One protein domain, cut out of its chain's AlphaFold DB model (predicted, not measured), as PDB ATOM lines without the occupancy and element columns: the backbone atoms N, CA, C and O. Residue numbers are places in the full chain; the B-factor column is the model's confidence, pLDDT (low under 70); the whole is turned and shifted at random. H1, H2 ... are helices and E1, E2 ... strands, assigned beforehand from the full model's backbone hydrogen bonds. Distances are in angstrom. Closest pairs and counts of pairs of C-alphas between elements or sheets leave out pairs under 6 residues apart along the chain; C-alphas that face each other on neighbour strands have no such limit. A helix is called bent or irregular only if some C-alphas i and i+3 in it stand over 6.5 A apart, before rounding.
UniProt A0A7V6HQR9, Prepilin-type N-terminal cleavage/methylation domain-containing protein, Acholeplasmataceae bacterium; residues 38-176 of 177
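Overview. This is residues 38 to 176 of the 177 residues of the protein "Prepilin-type N-terminal cleavage/methylation domain-containing protein" of Acholeplasmataceae bacterium (UniProt A0A7V6HQR9). A strongly twisted antiparallel sheet curls round the short helix H2, and the long helix H1 runs along strands E5 and E6 of the same sheet and touches H2. The printed part has 139 residues with two named helices and six named strands, in the order H1 E1 H2 E2 E3 E4 E5 E6. The sheet is branched, with E5 the strand that has three neighbours, E1, E4 and E6, and the class of the domain is mixed, helices and strands. The whole is compact, with a radius of gyration of the C-alphas of 16.0 A, and its outline is elongated, with spans of 54 by 34 by 28 A.

Arrangement. H1, residues 38 to 64, is on the sheet at a height of 8.9 A, over E5, residues 155 to 165, and E6, residues 171 to 175. It runs along the strands, at 1 degrees to E5 on the local plane; its closest C-alphas to E6 are those of Ala 50 and Lys 172, 6.5 A apart. E1, residues 74 to 76, is an edge strand antiparallel to E5, with N 76 and O 155 at 2.8 A. H2, residues 91 to 105, is on the sheet, which curls round it. With residues 101 to 102 alone it touches residues 53 to 60 of H1, at a steep tilt of 63 degrees, opposite ways; the closest C-alphas, of Leu 56 and Val 101, are 5.9 A apart. E2, residues 109 to 120, begins a meander, each strand the antiparallel neighbour of the one before, through E3, residues 125 to 134, E4, residues 139 to 147, E5 and E6. Its four pairs are hairpins: N 116 and O 129 stand at 2.9 A, N 128 and O 144 at 2.9 A, N 141 and O 163 at 2.9 A, and N 164 and O 172 at 2.9 A. Beside E5, E1 and E6 lie on one side and E4 on the other side. Every O i to N i+4 pair of H1 is within hydrogen-bond range, against 9 of 11 in H2, which is irregular, with C-alphas 101 and 104 at 7.5 A.

Along the chain. H1 is 39.0 A long, from C-alpha 38 at (179.719, 200.231, 153.169). E1 measures 6.2 A and H2 20.3 A. E2 is 30.8 A long and bends by 69 degrees at residue 112. E3 measures 29.2 A, E4 25.9 A, and E5 28.9 A, with a bend of 54 degrees at residue 160. E6 is 13.7 A long and ends at C-alpha 175, (176.498, 176.267, 141.406).

Size, cuts and confidence. The C-alphas of Leu 38 and Gly 152 are the two farthest apart, at 55.0 A. The printed part has no cut. The link from E1 to H2, residues 77 to 90, is long. The mean pLDDT of the printed part is 78.2; residues 65 to 71, 76 to 92, 109 to 112 and 148 to 154 are under 70.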
ATOM      1  N   LEU A  38     180.450 201.145 152.286       94.06
ATOM      2  CA  LEU A  38     179.719 200.231 153.169       94.06
ATOM      3  C   LEU A  38     178.956 199.156 152.388       94.06
ATOM      4  O   LEU A  38     179.074 197.977 152.713       94.06
ATOM      5  N   LYS A  39     178.236 199.532 151.323       92.56
ATOM      6  CA  LYS A  39     177.530 198.567 150.462       92.56
ATOM      7  C   LYS A  39     178.492 197.577 149.809       92.56
ATOM      8  O   LYS A  39     178.225 196.382 149.774       92.56
ATOM      9  N   LYS A  40     179.636 198.065 149.322       94.19
ATOM     10  CA  LYS A  40     180.667 197.212 148.722       94.19
ATOM     11  C   LYS A  40     181.266 196.238 149.738       94.19
ATOM     12  O   LYS A  40     181.498 195.084 149.393       94.19
ATOM     13  N   LYS A  41     181.495 196.683 150.978       94.81
ATOM     14  CA  LYS A  41     181.960 195.824 152.075       94.81
ATOM     15  C   LYS A  41     180.944 194.723 152.383       94.81
ATOM     16  O   LYS A  41     181.327 193.562 152.404       94.81
ATOM     17  N   GLN A  42     179.666 195.077 152.529       92.69
ATOM     18  CA  GLN A  42     178.584 194.112 152.767       92.69
ATOM     19  C   GLN A  42     178.479 193.077 151.639       92.69
ATOM     20  O   GLN A  42     178.374 191.884 151.902       92.69
ATOM     21  N   GLN A  43     178.575 193.513 150.377       94.06
ATOM     22  CA  GLN A  43     178.572 192.597 149.235       94.06
ATOM     23  C   GLN A  43     179.761 191.630 149.277       94.06
ATOM     24  O   GLN A  43     179.592 190.441 149.027       94.06
ATOM     25  N   ALA A  44     180.956 192.124 149.611       95.50
ATOM     26  CA  ALA A  44     182.148 191.290 149.712       95.50
ATOM     27  C   ALA A  44     182.047 190.264 150.854       95.50
ATOM     28  O   ALA A  44     182.463 189.123 150.677       95.50
ATOM     29  N   GLU A  45     181.470 190.643 151.998       93.88
ATOM     30  CA  GLU A  45     181.218 189.734 153.128       93.88
ATOM     31  C   GLU A  45     180.214 188.636 152.749       93.88
ATOM     32  O   GLU A  45     180.467 187.453 152.968       93.88
ATOM     33  N   CYS A  46     179.113 189.014 152.099       94.69
ATOM     34  CA  CYS A  46     178.105 188.091 151.581       94.69
ATOM     35  C   CYS A  46     178.685 187.107 150.554       94.69
ATOM     36  O   CYS A  46     178.458 185.900 150.647       94.69
ATOM     37  N   ASP A  47     179.487 187.607 149.609       95.94
ATOM     38  CA  ASP A  47     180.199 186.770 148.646       95.94
ATOM     39  C   ASP A  47     181.158 185.808 149.359       95.94
ATOM     40  O   ASP A  47     181.171 184.618 149.051       95.94
ATOM     41  N   GLN A  48     181.932 186.292 150.333       95.88
ATOM     42  CA  GLN A  48     182.871 185.473 151.099       95.88
ATOM     43  C   GLN A  48     182.162 184.315 151.815       95.88
ATOM     44  O   GLN A  48     182.619 183.176 151.716       95.88
ATOM     45  N   ILE A  49     181.044 184.587 152.492       94.75
ATOM     46  CA  ILE A  49     180.247 183.561 153.179       94.75
ATOM     47  C   ILE A  49     179.686 182.554 152.170       94.75
ATOM     48  O   ILE A  49     179.818 181.347 152.371       94.75
ATOM     49  N   ALA A  50     179.120 183.020 151.055       95.88
ATOM     50  CA  ALA A  50     178.607 182.133 150.015       95.88
ATOM     51  C   ALA A  50     179.711 181.222 149.449       95.88
ATOM     52  O   ALA A  50     179.517 180.015 149.315       95.88
ATOM     53  N   TYR A  51     180.903 181.754 149.170       96.44
ATOM     54  CA  TYR A  51     182.022 180.933 148.705       96.44
ATOM     55  C   TYR A  51     182.496 179.932 149.760       96.44
ATOM     56  O   TYR A  51     182.788 178.791 149.406       96.44
ATOM     57  N   GLN A  52     182.511 180.314 151.037       95.19
ATOM     58  CA  GLN A  52     182.831 179.402 152.133       95.19
ATOM     59  C   GLN A  52     181.819 178.249 152.211       95.19
ATOM     60  O   GLN A  52     182.217 177.090 152.276       95.19
ATOM     61  N   ILE A  53     180.519 178.546 152.127       93.88
ATOM     62  CA  ILE A  53     179.454 177.533 152.077       93.88
ATOM     63  C   ILE A  53     179.670 176.576 150.897       93.88
ATOM     64  O   ILE A  53     179.608 175.359 151.063       93.88
ATOM     65  N   ARG A  54     179.970 177.110 149.706       94.81
ATOM     66  CA  ARG A  54     180.256 176.286 148.523       94.81
ATOM     67  C   ARG A  54     181.438 175.352 148.758       94.81
ATOM     68  O   ARG A  54     181.358 174.192 148.373       94.81
ATOM     69  N   GLN A  55     182.525 175.848 149.348       93.81
ATOM     70  CA  GLN A  55     183.701 175.027 149.642       93.81
ATOM     71  C   GLN A  55     183.351 173.868 150.573       93.81
ATOM     72  O   GLN A  55     183.718 172.741 150.264       93.81
ATOM     73  N   LEU A  56     182.569 174.125 151.626       92.19
ATOM     74  CA  LEU A  56     182.099 173.082 152.541       92.19
ATOM     75  C   LEU A  56     181.247 172.028 151.818       92.19
ATOM     76  O   LEU A  56     181.420 170.836 152.057       92.19
ATOM     77  N   PHE A  57     180.361 172.437 150.901       91.44
ATOM     78  CA  PHE A  57     179.603 171.480 150.087       91.44
ATOM     79  C   PHE A  57     180.501 170.637 149.193       91.44
ATOM     80  O   PHE A  57     180.355 169.421 149.170       91.44
ATOM     81  N   VAL A  58     181.425 171.265 148.465       91.12
ATOM     82  CA  VAL A  58     182.340 170.553 147.565       91.12
ATOM     83  C   VAL A  58     183.209 169.573 148.348       91.12
ATOM     84  O   VAL A  58     183.331 168.422 147.947       91.12
ATOM     85  N   GLU A  59     183.766 169.999 149.481       89.38
ATOM     86  CA  GLU A  59     184.554 169.146 150.371       89.38
ATOM     87  C   GLU A  59     183.738 167.943 150.845       89.38
ATOM     88  O   GLU A  59     184.150 166.803 150.641       89.38
ATOM     89  N   TYR A  60     182.531 168.179 151.366       86.50
ATOM     90  CA  TYR A  60     181.658 167.104 151.827       86.50
ATOM     91  C   TYR A  60     181.277 166.123 150.709       86.50
ATOM     92  O   TYR A  60     181.242 164.913 150.926       86.50
ATOM     93  N   ILE A  61     180.989 166.628 149.508       86.06
ATOM     94  CA  ILE A  61     180.644 165.806 148.342       86.06
ATOM     95  C   ILE A  61     181.826 164.928 147.932       86.06
ATOM     96  O   ILE A  61     181.647 163.734 147.683       86.06
ATOM     97  N   LEU A  62     183.027 165.507 147.882       86.56
ATOM     98  CA  LEU A  62     184.243 164.777 147.547       86.56
ATOM     99  C   LEU A  62     184.542 163.713 148.600       86.56
ATOM    100  O   LEU A  62     184.783 162.573 148.229       86.56
ATOM    101  N   GLU A  63     184.475 164.032 149.893       84.38
ATOM    102  CA  GLU A  63     184.692 163.050 150.963       84.38
ATOM    103  C   GLU A  63     183.646 161.932 150.956       84.38
ATOM    104  O   GLU A  63     183.994 160.751 151.052       84.38
ATOM    105  N   GLY A  64     182.369 162.294 150.810       74.94
ATOM    106  CA  GLY A  64     181.251 161.357 150.812       74.94
ATOM    107  C   GLY A  64     181.314 160.343 149.670       74.94
ATOM    108  O   GLY A  64     180.953 159.185 149.870       74.94
ATOM    109  N   ALA A  65     181.864 160.729 148.515       61.47
ATOM    110  CA  ALA A  65     182.080 159.823 147.387       61.47
ATOM    111  C   ALA A  65     183.063 158.671 147.693       61.47
ATOM    112  O   ALA A  65     183.066 157.669 146.978       61.47
ATOM    113  N   TYR A  66     183.882 158.784 148.748       61.12
ATOM    114  CA  TYR A  66     184.924 157.805 149.076       61.12
ATOM    115  C   TYR A  66     184.696 157.038 150.390       61.12
ATOM    116  O   TYR A  66     185.493 156.148 150.698       61.12
ATOM    117  N   GLN A  67     183.645 157.331 151.169       63.19
ATOM    118  CA  GLN A  67     183.501 156.809 152.537       63.19
ATOM    119  C   GLN A  67     182.207 155.997 152.782       63.19
ATOM    120  O   GLN A  67     181.102 156.495 152.553       63.19
ATOM    121  N   PRO A  68     182.296 154.761 153.323       58.78
ATOM    122  CA  PRO A  68     181.123 153.975 153.711       58.78
ATOM    123  C   PRO A  68     180.325 154.650 154.839       58.78
ATOM    124  O   PRO A  68     180.875 154.945 155.897       58.78
ATOM    125  N   GLY A  69     179.020 154.851 154.638       62.41
ATOM    126  CA  GLY A  69     178.116 155.456 155.633       62.41
ATOM    127  C   GLY A  69     177.855 156.954 155.446       62.41
ATOM    128  O   GLY A  69     177.026 157.509 156.162       62.41
ATOM    129  N   TYR A  70     178.501 157.590 154.467       63.28
ATOM    130  CA  TYR A  70     178.165 158.941 154.026       63.28
ATOM    131  C   TYR A  70     176.998 158.899 153.042       63.28
ATOM    132  O   TYR A  70     176.849 157.963 152.257       63.28
ATOM    133  N   SER A  71     176.141 159.913 153.108       66.56
ATOM    134  CA  SER A  71     174.871 159.955 152.387       66.56
ATOM    135  C   SER A  71     174.899 160.907 151.191       66.56
ATOM    136  O   SER A  71     173.883 161.525 150.924       66.56
ATOM    137  N   TYR A  72     176.029 161.093 150.497       74.69
ATOM    138  CA  TYR A  72     176.026 161.813 149.214       74.69
ATOM    139  C   TYR A  72     176.218 160.838 148.038       74.69
ATOM    140  O   TYR A  72     177.173 160.063 148.072       74.69
ATOM    141  N   PRO A  73     175.367 160.879 146.993       77.44
ATOM    142  CA  PRO A  73     174.147 161.690 146.883       77.44
ATOM    143  C   PRO A  73     173.103 161.301 147.944       77.44
ATOM    144  O   PRO A  73     173.115 160.172 148.442       77.44
ATOM    145  N   LEU A  74     172.231 162.247 148.323       78.75
ATOM    146  CA  LEU A  74     171.233 162.019 149.377       78.75
ATOM    147  C   LEU A  74     170.270 160.935 148.911       78.75
ATOM    148  O   LEU A  74     169.682 161.056 147.840       78.75
ATOM    149  N   LYS A  75     170.120 159.876 149.710       75.06
ATOM    150  CA  LYS A  75     169.121 158.841 149.449       75.06
ATOM    151  C   LYS A  75     167.755 159.388 149.819       75.06
ATOM    152  O   LYS A  75     167.571 159.903 150.915       75.06
ATOM    153  N   THR A  76     166.817 159.266 148.900       68.44
ATOM    154  CA  THR A  76     165.452 159.758 149.031       68.44
ATOM    155  C   THR A  76     164.496 158.664 148.591       68.44
ATOM    156  O   THR A  76     164.892 157.717 147.921       68.44
ATOM    157  N   LYS A  77     163.233 158.766 148.984       59.91
ATOM    158  CA  LYS A  77     162.197 157.846 148.529       59.91
ATOM    159  C   LYS A  77     161.145 158.664 147.790       59.91
ATOM    160  O   LYS A  77     160.454 159.444 148.437       59.91
ATOM    161  N   PHE A  78     161.010 158.499 146.477       52.97
ATOM    162  CA  PHE A  78     159.774 158.870 145.801       52.97
ATOM    163  C   PHE A  78     158.677 157.960 146.355       52.97
ATOM    164  O   PHE A  78     158.799 156.732 146.379       52.97
ATOM    165  N   VAL A  79     157.622 158.560 146.898       47.53
ATOM    166  CA  VAL A  79     156.410 157.816 147.223       47.53
ATOM    167  C   VAL A  79     155.677 157.635 145.906       47.53
ATOM    168  O   VAL A  79     155.101 158.593 145.400       47.53
ATOM    169  N   ASP A  80     155.714 156.429 145.348       45.97
ATOM    170  CA  ASP A  80     154.868 156.070 144.215       45.97
ATOM    171  C   ASP A  80     153.924 154.916 144.596       45.97
ATOM    172  O   ASP A  80     154.275 154.073 145.425       45.97
ATOM    173  N   GLU A  81     152.724 154.931 144.004       44.38
ATOM    174  CA  GLU A  81     151.478 154.193 144.329       44.38
ATOM    175  C   GLU A  81     150.417 154.893 145.212       44.38
ATOM    176  O   GLU A  81     149.653 154.250 145.937       44.38
ATOM    177  N   SER A  82     150.228 156.207 145.079       39.94
ATOM    178  CA  SER A  82     148.889 156.776 145.295       39.94
ATOM    179  C   SER A  82     148.633 157.913 144.313       39.94
ATOM    180  O   SER A  82     149.566 158.616 143.944       39.94
ATOM    181  N   GLU A  83     147.379 158.135 143.911       41.81
ATOM    182  CA  GLU A  83     146.942 159.241 143.031       41.81
ATOM    183  C   GLU A  83     147.275 160.656 143.572       41.81
ATOM    184  O   GLU A  83     146.895 161.660 142.973       41.81
ATOM    185  N   ASN A  84     148.013 160.749 144.681       39.09
ATOM    186  CA  ASN A  84     148.606 161.957 145.222       39.09
ATOM    187  C   ASN A  84     150.137 161.826 145.179       39.09
ATOM    188  O   ASN A  84     150.725 161.084 145.964       39.09
ATOM    189  N   LEU A  85     150.773 162.571 144.273       39.72
ATOM    190  CA  LEU A  85     152.219 162.809 144.254       39.72
ATOM    191  C   LEU A  85     152.642 163.546 145.539       39.72
ATOM    192  O   LEU A  85     152.782 164.768 145.542       39.72
ATOM    193  N   GLU A  86     152.869 162.826 146.634       44.06
ATOM    194  CA  GLU A  86     153.704 163.323 147.730       44.06
ATOM    195  C   GLU A  86     155.150 162.906 147.449       44.06
ATOM    196  O   GLU A  86     155.674 161.931 147.979       44.06
ATOM    197  N   ASN A  87     155.807 163.663 146.563       45.53
ATOM    198  CA  ASN A  87     157.254 163.600 146.351       45.53
ATOM    199  C   ASN A  87     157.973 164.118 147.605       45.53
ATOM    200  O   ASN A  87     158.452 165.255 147.628       45.53
ATOM    201  N   ASP A  88     157.999 163.315 148.667       50.81
ATOM    202  CA  ASP A  88     158.541 163.736 149.953       50.81
ATOM    203  C   ASP A  88     160.044 163.451 150.018       50.81
ATOM    204  O   ASP A  88     160.513 162.438 150.548       50.81
ATOM    205  N   PHE A  89     160.818 164.380 149.449       59.56
ATOM    206  CA  PHE A  89     162.223 164.540 149.798       59.56
ATOM    207  C   PHE A  89     162.310 164.713 151.318       59.56
ATOM    208  O   PHE A  89     161.915 165.750 151.852       59.56
ATOM    209  N   GLN A  90     162.791 163.679 152.014       66.81
ATOM    210  CA  GLN A  90     162.778 163.637 153.473       66.81
ATOM    211  C   GLN A  90     163.631 164.778 154.033       66.81
ATOM    212  O   GLN A  90     164.864 164.744 154.040       66.81
ATOM    213  N   VAL A  91     162.956 165.815 154.528       64.38
ATOM    214  CA  VAL A  91     163.602 167.044 155.006       64.38
ATOM    215  C   VAL A  91     164.557 166.764 156.164       64.38
ATOM    216  O   VAL A  91     165.554 167.461 156.319       64.38
ATOM    217  N   THR A  92     164.314 165.710 156.941       66.88
ATOM    218  CA  THR A  92     165.208 165.262 158.014       66.88
ATOM    219  C   THR A  92     166.599 164.884 157.515       66.88
ATOM    220  O   THR A  92     167.583 165.275 158.143       66.88
ATOM    221  N   ASP A  93     166.701 164.192 156.379       70.94
ATOM    222  CA  ASP A  93     167.987 163.771 155.808       70.94
ATOM    223  C   ASP A  93     168.770 164.976 155.288       70.94
ATOM    224  O   ASP A  93     169.988 165.078 155.448       70.94
ATOM    225  N   PHE A  94     168.052 165.957 154.750       74.38
ATOM    226  CA  PHE A  94     168.624 167.222 154.325       74.38
ATOM    227  C   PHE A  94     169.040 168.132 155.490       74.38
ATOM    228  O   PHE A  94     170.112 168.736 155.445       74.38
ATOM    229  N   VAL A  95     168.237 168.236 156.551       72.00
ATOM    230  CA  VAL A  95     168.602 168.998 157.757       72.00
ATOM    231  C   VAL A  95     169.824 168.367 158.419       72.00
ATOM    232  O   VAL A  95     170.723 169.077 158.865       72.00
ATOM    233  N   TYR A  96     169.904 167.035 158.429       75.00
ATOM    234  CA  TYR A  96     171.096 166.333 158.884       75.00
ATOM    235  C   TYR A  96     172.307 166.652 157.999       75.00
ATOM    236  O   TYR A  96     173.329 167.100 158.513       75.00
ATOM    237  N   PHE A  97     172.180 166.508 156.674       79.50
ATOM    238  CA  PHE A  97     173.222 166.869 155.709       79.50
ATOM    239  C   PHE A  97     173.718 168.302 155.913       79.50
ATOM    240  O   PHE A  97     174.903 168.517 156.146       79.50
ATOM    241  N   THR A  98     172.823 169.289 155.899       80.88
ATOM    242  CA  THR A  98     173.190 170.700 156.082       80.88
ATOM    243  C   THR A  98     173.794 170.965 157.455       80.88
ATOM    244  O   THR A  98     174.772 171.702 157.545       80.88
ATOM    245  N   GLY A  99     173.289 170.328 158.514       79.12
ATOM    246  CA  GLY A  99     173.859 170.413 159.856       79.12
ATOM    247  C   GLY A  99     175.276 169.840 159.952       79.12
ATOM    248  O   GLY A  99     176.097 170.372 160.700       79.12
ATOM    249  N   VAL A 100     175.586 168.793 159.183       81.88
ATOM    250  CA  VAL A 100     176.937 168.225 159.085       81.88
ATOM    251  C   VAL A 100     177.844 169.128 158.249       81.88
ATOM    252  O   VAL A 100     178.909 169.509 158.734       81.88
ATOM    253  N   VAL A 101     177.419 169.523 157.044       85.44
ATOM    254  CA  VAL A 101     178.238 170.341 156.134       85.44
ATOM    255  C   VAL A 101     178.532 171.719 156.720       85.44
ATOM    256  O   VAL A 101     179.669 172.184 156.713       85.44
ATOM    257  N   LEU A 102     177.517 172.386 157.268       87.31
ATOM    258  CA  LEU A 102     177.636 173.750 157.784       87.31
ATOM    259  C   LEU A 102     178.063 173.796 159.253       87.31
ATOM    260  O   LEU A 102     178.074 174.869 159.858       87.31
ATOM    261  N   ARG A 103     178.464 172.660 159.841       82.19
ATOM    262  CA  ARG A 103     178.875 172.581 161.249       82.19
ATOM    263  C   ARG A 103     180.000 173.558 161.586       82.19
ATOM    264  O   ARG A 103     179.994 174.135 162.669       82.19
ATOM    265  N   GLY A 104     180.925 173.783 160.651       81.06
ATOM    266  CA  GLY A 104     182.027 174.740 160.804       81.06
ATOM    267  C   GLY A 104     181.581 176.201 160.946       81.06
ATOM    268  O   GLY A 104     182.331 177.012 161.485       81.06
ATOM    269  N   LEU A 105     180.358 176.537 160.517       85.25
ATOM    270  CA  LEU A 105     179.795 177.886 160.616       85.25
ATOM    271  C   LEU A 105     179.075 178.144 161.951       85.25
ATOM    272  O   LEU A 105     178.795 179.291 162.275       85.25
ATOM    273  N   ASN A 106     178.800 177.105 162.752       81.69
ATOM    274  CA  ASN A 106     178.041 177.182 164.015       81.69
ATOM    275  C   ASN A 106     176.629 177.789 163.891       81.69
ATOM    276  O   ASN A 106     176.050 178.241 164.882       81.69
ATOM    277  N   TRP A 107     176.054 177.790 162.690       83.62
ATOM    278  CA  TRP A 107     174.722 178.332 162.456       83.62
ATOM    279  C   TRP A 107     173.648 177.420 163.034       83.62
ATOM    280  O   TRP A 107     173.720 176.195 162.951       83.62
ATOM    281  N   ARG A 108     172.624 178.036 163.624       77.31
ATOM    282  CA  ARG A 108     171.499 177.319 164.222       77.31
ATOM    283  C   ARG A 108     170.281 177.405 163.321       77.31
ATOM    284  O   ARG A 108     169.864 178.494 162.930       77.31
ATOM    285  N   TYR A 109     169.720 176.242 163.032       68.19
ATOM    286  CA  TYR A 109     168.511 176.083 162.240       68.19
ATOM    287  C   TYR A 109     167.285 176.670 162.954       68.19
ATOM    288  O   TYR A 109     167.117 176.489 164.163       68.19
ATOM    289  N   GLN A 110     166.424 177.353 162.200       66.81
ATOM    290  CA  GLN A 110     165.070 177.703 162.617       66.81
ATOM    291  C   GLN A 110     164.116 176.664 162.015       66.81
ATOM    292  O   GLN A 110     164.255 176.324 160.849       66.81
ATOM    293  N   SER A 111     163.142 176.161 162.779       57.47
ATOM    294  CA  SER A 111     162.262 175.046 162.374       57.47
ATOM    295  C   SER A 111     161.387 175.283 161.131       57.47
ATOM    296  O   SER A 111     160.650 174.382 160.742       57.47
ATOM    297  N   ASP A 112     161.455 176.465 160.519       64.62
ATOM    298  CA  ASP A 112     160.677 176.839 159.344       64.62
ATOM    299  C   ASP A 112     161.440 176.509 158.057       64.62
ATOM    300  O   ASP A 112     162.438 177.156 157.725       64.62
ATOM    301  N   TYR A 113     160.904 175.557 157.294       70.62
ATOM    302  CA  TYR A 113     161.340 175.250 155.938       70.62
ATOM    303  C   TYR A 113     160.172 175.312 154.955       70.62
ATOM    304  O   TYR A 113     159.008 175.139 155.324       70.62
ATOM    305  N   LYS A 114     160.484 175.569 153.683       77.81
ATOM    306  CA  LYS A 114     159.530 175.433 152.574       77.81
ATOM    307  C   LYS A 114     160.138 174.561 151.494       77.81
ATOM    308  O   LYS A 114     161.318 174.696 151.193       77.81
ATOM    309  N   MET A 115     159.327 173.688 150.912       76.25
ATOM    310  CA  MET A 115     159.755 172.784 149.855       76.25
ATOM    311  C   MET A 115     158.828 172.904 148.653       76.25
ATOM    312  O   MET A 115     157.620 173.081 148.807       76.25
ATOM    313  N   SER A 116     159.399 172.815 147.456       77.88
ATOM    314  CA  SER A 116     158.639 172.715 146.211       77.88
ATOM    315  C   SER A 116     159.327 171.751 145.254       77.88
ATOM    316  O   SER A 116     160.552 171.767 145.149       77.88
ATOM    317  N   THR A 117     158.536 170.944 144.552       76.50
ATOM    318  CA  THR A 117     159.026 169.924 143.621       76.50
ATOM    319  C   THR A 117     158.379 170.132 142.262       76.50
ATOM    320  O   THR A 117     157.164 170.304 142.171       76.50
ATOM    321  N   VAL A 118     159.185 170.107 141.203       77.94
ATOM    322  CA  VAL A 118     158.729 170.180 139.811       77.94
ATOM    323  C   VAL A 118     159.242 168.949 139.075       77.94
ATOM    324  O   VAL A 118     160.452 168.778 138.933       77.94
ATOM    325  N   TYR A 119     158.332 168.083 138.627       75.50
ATOM    326  CA  TYR A 119     158.672 166.902 137.830       75.50
ATOM    327  C   TYR A 119     158.677 167.237 136.338       75.50
ATOM    328  O   TYR A 119     157.778 167.915 135.838       75.50
ATOM    329  N   HIS A 120     159.686 166.744 135.627       71.75
ATOM    330  CA  HIS A 120     159.824 166.871 134.185       71.75
ATOM    331  C   HIS A 120     159.664 165.489 133.542       71.75
ATOM    332  O   HIS A 120     160.595 164.682 133.533       71.75
ATOM    333  N   GLU A 121     158.482 165.224 132.975       70.44
ATOM    334  CA  GLU A 121     158.142 163.921 132.378       70.44
ATOM    335  C   GLU A 121     159.058 163.527 131.211       70.44
ATOM    336  O   GLU A 121     159.393 162.351 131.067       70.44
ATOM    337  N   GLU A 122     159.487 164.500 130.400       73.38
ATOM    338  CA  GLU A 122     160.330 164.278 129.215       73.38
ATOM    339  C   GLU A 122     161.726 163.759 129.570       73.38
ATOM    340  O   GLU A 122     162.295 162.940 128.849       73.38
ATOM    341  N   THR A 123     162.288 164.243 130.678       72.19
ATOM    342  CA  THR A 123     163.645 163.904 131.118       72.19
ATOM    343  C   THR A 123     163.665 162.864 132.227       72.19
ATOM    344  O   THR A 123     164.750 162.387 132.553       72.19
ATOM    345  N   LYS A 124     162.499 162.509 132.790       71.56
ATOM    346  CA  LYS A 124     162.370 161.641 133.972       71.56
ATOM    347  C   LYS A 124     163.208 162.148 135.150       71.56
ATOM    348  O   LYS A 124     163.890 161.389 135.832       71.56
ATOM    349  N   LYS A 125     163.190 163.468 135.356       74.50
ATOM    350  CA  LYS A 125     163.918 164.163 136.428       74.50
ATOM    351  C   LYS A 125     162.968 165.025 137.241       74.50
ATOM    352  O   LYS A 125     162.047 165.617 136.679       74.50
ATOM    353  N   ALA A 126     163.238 165.177 138.535       78.88
ATOM    354  CA  ALA A 126     162.552 166.168 139.362       78.88
ATOM    355  C   ALA A 126     163.531 167.225 139.876       78.88
ATOM    356  O   ALA A 126     164.645 166.906 140.278       78.88
ATOM    357  N   ILE A 127     163.103 168.485 139.893       82.56
ATOM    358  CA  ILE A 127     163.829 169.574 140.544       82.56
ATOM    359  C   ILE A 127     163.144 169.885 141.867       82.56
ATOM    360  O   ILE A 127     161.960 170.228 141.891       82.56
ATOM    361  N   VAL A 128     163.896 169.796 142.960       82.94
ATOM    362  CA  VAL A 128     163.418 170.123 144.306       82.94
ATOM    363  C   VAL A 128     164.105 171.384 144.789       82.94
ATOM    364  O   VAL A 128     165.332 171.479 144.778       82.94
ATOM    365  N   LYS A 129     163.311 172.351 145.245       87.19
ATOM    366  CA  LYS A 129     163.805 173.532 145.950       87.19
ATOM    367  C   LYS A 129     163.457 173.445 147.421       87.19
ATOM    368  O   LYS A 129     162.291 173.227 147.755       87.19
ATOM    369  N   VAL A 130     164.453 173.658 148.274       85.62
ATOM    370  CA  VAL A 130     164.298 173.671 149.733       85.62
ATOM    371  C   VAL A 130     164.766 175.018 150.260       85.62
ATOM    372  O   VAL A 130     165.901 175.411 150.025       85.62
ATOM    373  N   ASP A 131     163.907 175.728 150.974       87.25
ATOM    374  CA  ASP A 131     164.209 177.001 151.619       87.25
ATOM    375  C   ASP A 131     164.379 176.791 153.123       87.25
ATOM    376  O   ASP A 131     163.450 176.337 153.791       87.25
ATOM    377  N   VAL A 132     165.547 177.156 153.654       86.19
ATOM    378  CA  VAL A 132     165.901 177.028 155.074       86.19
ATOM    379  C   VAL A 132     166.192 178.383 155.684       86.19
ATOM    380  O   VAL A 132     167.007 179.136 155.151       86.19
ATOM    381  N   LYS A 133     165.605 178.653 156.851       87.00
ATOM    382  CA  LYS A 133     165.921 179.827 157.668       87.00
ATOM    383  C   LYS A 133     166.791 179.462 158.869       87.00
ATOM    384  O   LYS A 133     166.634 178.406 159.477       87.00
ATOM    385  N   TYR A 134     167.682 180.372 159.237       85.88
ATOM    386  CA  TYR A 134     168.567 180.255 160.394       85.88
ATOM    387  C   TYR A 134     168.260 181.354 161.421       85.88
ATOM    388  O   TYR A 134     167.756 182.420 161.071       85.88
ATOM    389  N   LEU A 135     168.593 181.112 162.695       79.69
ATOM    390  CA  LEU A 135     168.218 181.994 163.816       79.69
ATOM    391  C   LEU A 135     168.705 183.446 163.678       79.69
ATOM    392  O   LEU A 135     168.058 184.353 164.192       79.69
ATOM    393  N   GLU A 136     169.825 183.678 162.997       81.94
ATOM    394  CA  GLU A 136     170.409 185.019 162.819       81.94
ATOM    395  C   GLU A 136     169.842 185.760 161.591       81.94
ATOM    396  O   GLU A 136     170.374 186.786 161.179       81.94
ATOM    397  N   GLY A 137     168.749 185.260 160.999       85.00
ATOM    398  CA  GLY A 137     168.069 185.885 159.858       85.00
ATOM    399  C   GLY A 137     168.655 185.525 158.492       85.00
ATOM    400  O   GLY A 137     168.194 186.041 157.479       85.00
ATOM    401  N   MET A 138     169.653 184.639 158.455       89.00
ATOM    402  CA  MET A 138     170.193 184.080 157.216       89.00
ATOM    403  C   MET A 138     169.202 183.082 156.618       89.00
ATOM    404  O   MET A 138     168.509 182.363 157.344       89.00
ATOM    405  N   GLN A 139     169.177 182.991 155.294       91.75
ATOM    406  CA  GLN A 139     168.410 181.974 154.580       91.75
ATOM    407  C   GLN A 139     169.285 181.323 153.511       91.75
ATOM    408  O   GLN A 139     170.103 181.986 152.876       91.75
ATOM    409  N   ILE A 140     169.118 180.018 153.311       92.00
ATOM    410  CA  ILE A 140     169.694 179.322 152.160       92.00
ATOM    411  C   ILE A 140     168.567 178.623 151.409       92.00
ATOM    412  O   ILE A 140     167.794 177.869 152.003       92.00
ATOM    413  N   GLN A 141     168.489 178.882 150.107       92.94
ATOM    414  CA  GLN A 141     167.644 178.141 149.182       92.94
ATOM    415  C   GLN A 141     168.500 177.145 148.410       92.94
ATOM    416  O   GLN A 141     169.468 177.530 147.766       92.94
ATOM    417  N   TYR A 142     168.144 175.872 148.450       91.31
ATOM    418  CA  TYR A 142     168.861 174.783 147.798       91.31
ATOM    419  C   TYR A 142     168.098 174.325 146.567       91.31
ATOM    420  O   TYR A 142     166.869 174.294 146.597       91.31
ATOM    421  N   THR A 143     168.819 173.924 145.523       91.75
ATOM    422  CA  THR A 143     168.245 173.284 144.335       91.75
ATOM    423  C   THR A 143     168.865 171.906 144.157       91.75
ATOM    424  O   THR A 143     170.075 171.789 143.954       91.75
ATOM    425  N   PHE A 144     168.029 170.874 144.206       87.25
ATOM    426  CA  PHE A 144     168.410 169.483 143.998       87.25
ATOM    427  C   PHE A 144     167.815 168.939 142.700       87.25
ATOM    428  O   PHE A 144     166.684 169.268 142.344       87.25
ATOM    429  N   GLU A 145     168.568 168.071 142.031       87.19
ATOM    430  CA  GLU A 145     168.055 167.169 141.004       87.19
ATOM    431  C   GLU A 145     167.805 165.804 141.635       87.19
ATOM    432  O   GLU A 145     168.710 165.228 142.240       87.19
ATOM    433  N   LEU A 146     166.583 165.303 141.494       80.06
ATOM    434  CA  LEU A 146     166.237 163.931 141.816       80.06
ATOM    435  C   LEU A 146     166.290 163.081 140.548       80.06
ATOM    436  O   LEU A 146     165.695 163.441 139.524       80.06
ATOM    437  N   THR A 147     166.959 161.941 140.650       75.00
ATOM    438  CA  THR A 147     167.001 160.911 139.611       75.00
ATOM    439  C   THR A 147     166.421 159.612 140.151       75.00
ATOM    440  O   THR A 147     166.832 159.169 141.229       75.00
ATOM    441  N   GLU A 148     165.491 159.021 139.395       66.31
ATOM    442  CA  GLU A 148     164.915 157.706 139.696       66.31
ATOM    443  C   GLU A 148     166.031 156.654 139.765       66.31
ATOM    444  O   GLU A 148     166.875 156.562 138.863       66.31
ATOM    445  N   ALA A 149     166.050 155.871 140.842       55.81
ATOM    446  CA  ALA A 149     166.905 154.692 140.915       55.81
ATOM    447  C   ALA A 149     166.244 153.492 140.211       55.81
ATOM    448  O   ALA A 149     165.070 153.523 139.846       55.81
ATOM    449  N   LEU A 150     167.006 152.421 139.963       52.53
ATOM    450  CA  LEU A 150     166.455 151.193 139.377       52.53
ATOM    451  C   LEU A 150     165.300 150.654 140.241       52.53
ATOM    452  O   LEU A 150     165.277 150.853 141.452       52.53
ATOM    453  N   VAL A 151     164.350 149.935 139.631       50.06
ATOM    454  CA  VAL A 151     163.209 149.335 140.347       50.06
ATOM    455  C   VAL A 151     163.707 148.507 141.542       50.06
ATOM    456  O   VAL A 151     164.355 147.478 141.354       50.06
ATOM    457  N   GLY A 152     163.381 148.954 142.761       49.94
ATOM    458  CA  GLY A 152     163.813 148.336 144.022       49.94
ATOM    459  C   GLY A 152     164.886 149.107 144.808       49.94
ATOM    460  O   GLY A 152     165.176 148.708 145.936       49.94
ATOM    461  N   ASP A 153     165.426 150.200 144.262       55.62
ATOM    462  CA  ASP A 153     166.400 151.085 144.914       55.62
ATOM    463  C   ASP A 153     165.776 152.417 145.385       55.62
ATOM    464  O   ASP A 153     164.663 152.778 145.014       55.62
ATOM    465  N   TYR A 154     166.502 153.140 146.247       55.91
ATOM    466  CA  TYR A 154     166.151 154.495 146.694       55.91
ATOM    467  C   TYR A 154     166.603 155.534 145.670       55.91
ATOM    468  O   TYR A 154     167.747 155.477 145.220       55.91
ATOM    469  N   ASP A 155     165.763 156.526 145.399       70.50
ATOM    470  CA  ASP A 155     166.091 157.662 144.539       70.50
ATOM    471  C   ASP A 155     167.222 158.500 145.112       70.50
ATOM    472  O   ASP A 155     167.474 158.514 146.320       70.50
ATOM    473  N   THR A 156     167.912 159.225 144.242       76.94
ATOM    474  CA  THR A 156     169.065 160.027 144.649       76.94
ATOM    475  C   THR A 156     168.828 161.500 144.388       76.94
ATOM    476  O   THR A 156     168.473 161.875 143.272       76.94
ATOM    477  N   ALA A 157     169.106 162.336 145.390       81.38
ATOM    478  CA  ALA A 157     169.159 163.782 145.247       81.38
ATOM    479  C   ALA A 157     170.597 164.289 145.157       81.38
ATOM    480  O   ALA A 157     171.429 164.060 146.042       81.38
ATOM    481  N   ILE A 158     170.857 165.041 144.097       86.75
ATOM    482  CA  ILE A 158     172.142 165.660 143.792       86.75
ATOM    483  C   ILE A 158     171.981 167.168 143.964       86.75
ATOM    484  O   ILE A 158     171.078 167.768 143.385       86.75
ATOM    485  N   LEU A 159     172.843 167.792 144.770       89.81
ATOM    486  CA  LEU A 159     172.822 169.243 144.960       89.81
ATOM    487  C   LEU A 159     173.378 169.924 143.703       89.81
ATOM    488  O   LEU A 159     174.544 169.728 143.373       89.81
ATOM    489  N   LEU A 160     172.568 170.742 143.028       92.31
ATOM    490  CA  LEU A 160     172.976 171.479 141.825       92.31
ATOM    491  C   LEU A 160     173.478 172.888 142.146       92.31
ATOM    492  O   LEU A 160     174.471 173.359 141.593       92.31
ATOM    493  N   SER A 161     172.759 173.601 143.008       94.94
ATOM    494  CA  SER A 161     173.069 174.984 143.362       94.94
ATOM    495  C   SER A 161     172.449 175.369 144.695       94.94
ATOM    496  O   SER A 161     171.579 174.677 145.232       94.94
ATOM    497  N   PHE A 162     172.888 176.506 145.223       95.25
ATOM    498  CA  PHE A 162     172.217 177.168 146.329       95.25
ATOM    499  C   PHE A 162     172.252 178.689 146.168       95.25
ATOM    500  O   PHE A 162     173.141 179.242 145.517       95.25
ATOM    501  N   ILE A 163     171.303 179.359 146.813       96.25
ATOM    502  CA  ILE A 163     171.247 180.808 146.971       96.25
ATOM    503  C   ILE A 163     171.371 181.117 148.457       96.25
ATOM    504  O   ILE A 163     170.539 180.693 149.255       96.25
ATOM    505  N   TYR A 164     172.418 181.847 148.831       95.69
ATOM    506  CA  TYR A 164     172.571 182.406 150.170       95.69
ATOM    507  C   TYR A 164     171.917 183.785 150.230       95.69
ATOM    508  O   TYR A 164     172.157 184.613 149.352       95.69
ATOM    509  N   TYR A 165     171.134 184.027 151.278       94.38
ATOM    510  CA  TYR A 165     170.523 185.306 151.610       94.38
ATOM    511  C   TYR A 165     171.068 185.791 152.951       94.38
ATOM    512  O   TYR A 165     170.891 185.145 153.988       94.38
ATOM    513  N   ASP A 166     171.711 186.950 152.912       93.00
ATOM    514  CA  ASP A 166     172.233 187.640 154.080       93.00
ATOM    515  C   ASP A 166     171.126 188.452 154.782       93.00
ATOM    516  O   ASP A 166     170.267 189.023 154.097       93.00
ATOM    517  N   PRO A 167     171.167 188.613 156.119       88.81
ATOM    518  CA  PRO A 167     170.197 189.427 156.853       88.81
ATOM    519  C   PRO A 167     170.125 190.885 156.375       88.81
ATOM    520  O   PRO A 167     169.093 191.537 156.528       88.81
ATOM    521  N   ASN A 168     171.199 191.407 155.770       88.25
ATOM    522  CA  ASN A 168     171.254 192.773 155.248       88.25
ATOM    523  C   ASN A 168     170.694 192.905 153.816       88.25
ATOM    524  O   ASN A 168     170.808 193.971 153.207       88.25
ATOM    525  N   GLY A 169     170.090 191.846 153.267       87.75
ATOM    526  CA  GLY A 169     169.427 191.850 151.961       87.75
ATOM    527  C   GLY A 169     170.340 191.550 150.770       87.75
ATOM    528  O   GLY A 169     169.898 191.659 149.627       87.75
ATOM    529  N   CYS A 170     171.599 191.171 151.010       92.62
ATOM    530  CA  CYS A 170     172.438 190.605 149.956       92.62
ATOM    531  C   CYS A 170     171.976 189.184 149.611       92.62
ATOM    532  O   CYS A 170     171.567 188.432 150.493       92.62
ATOM    533  N   GLN A 171     172.081 188.807 148.335       95.31
ATOM    534  CA  GLN A 171     171.883 187.432 147.889       95.31
ATOM    535  C   GLN A 171     172.997 187.001 146.935       95.31
ATOM    536  O   GLN A 171     173.487 187.807 146.137       95.31
ATOM    537  N   LYS A 172     173.375 185.723 146.993       96.75
ATOM    538  CA  LYS A 172     174.387 185.139 146.114       96.75
ATOM    539  C   LYS A 172     174.022 183.710 145.739       96.75
ATOM    540  O   LYS A 172     173.950 182.841 146.602       96.75
ATOM    541  N   GLU A 173     173.839 183.476 144.444       96.75
ATOM    542  CA  GLU A 173     173.666 182.142 143.873       96.75
ATOM    543  C   GLU A 173     175.017 181.551 143.464       96.75
ATOM    544  O   GLU A 173     175.848 182.232 142.849       96.75
ATOM    545  N   LEU A 174     175.235 180.282 143.802       96.81
ATOM    546  CA  LEU A 174     176.411 179.516 143.413       96.81
ATOM    547  C   LEU A 174     176.016 178.099 142.988       96.81
ATOM    548  O   LEU A 174     175.212 177.435 143.639       96.81
ATOM    549  N   PHE A 175     176.649 177.627 141.917       94.88
ATOM    550  CA  PHE A 175     176.498 176.267 141.406       94.88
ATOM    551  C   PHE A 175     177.535 175.329 142.024       94.88
ATOM    552  O   PHE A 175     178.686 175.720 142.253       94.88
ATOM    553  N   ILE A 176     177.116 174.092 142.259       89.50
ATOM    554  CA  ILE A 176     177.947 172.975 142.690       89.50
ATOM    555  C   ILE A 176     178.254 172.164 141.423       89.50
ATOM    556  O   ILE A 176     177.359 171.573 140.827       89.50
TER     557      ILE A 176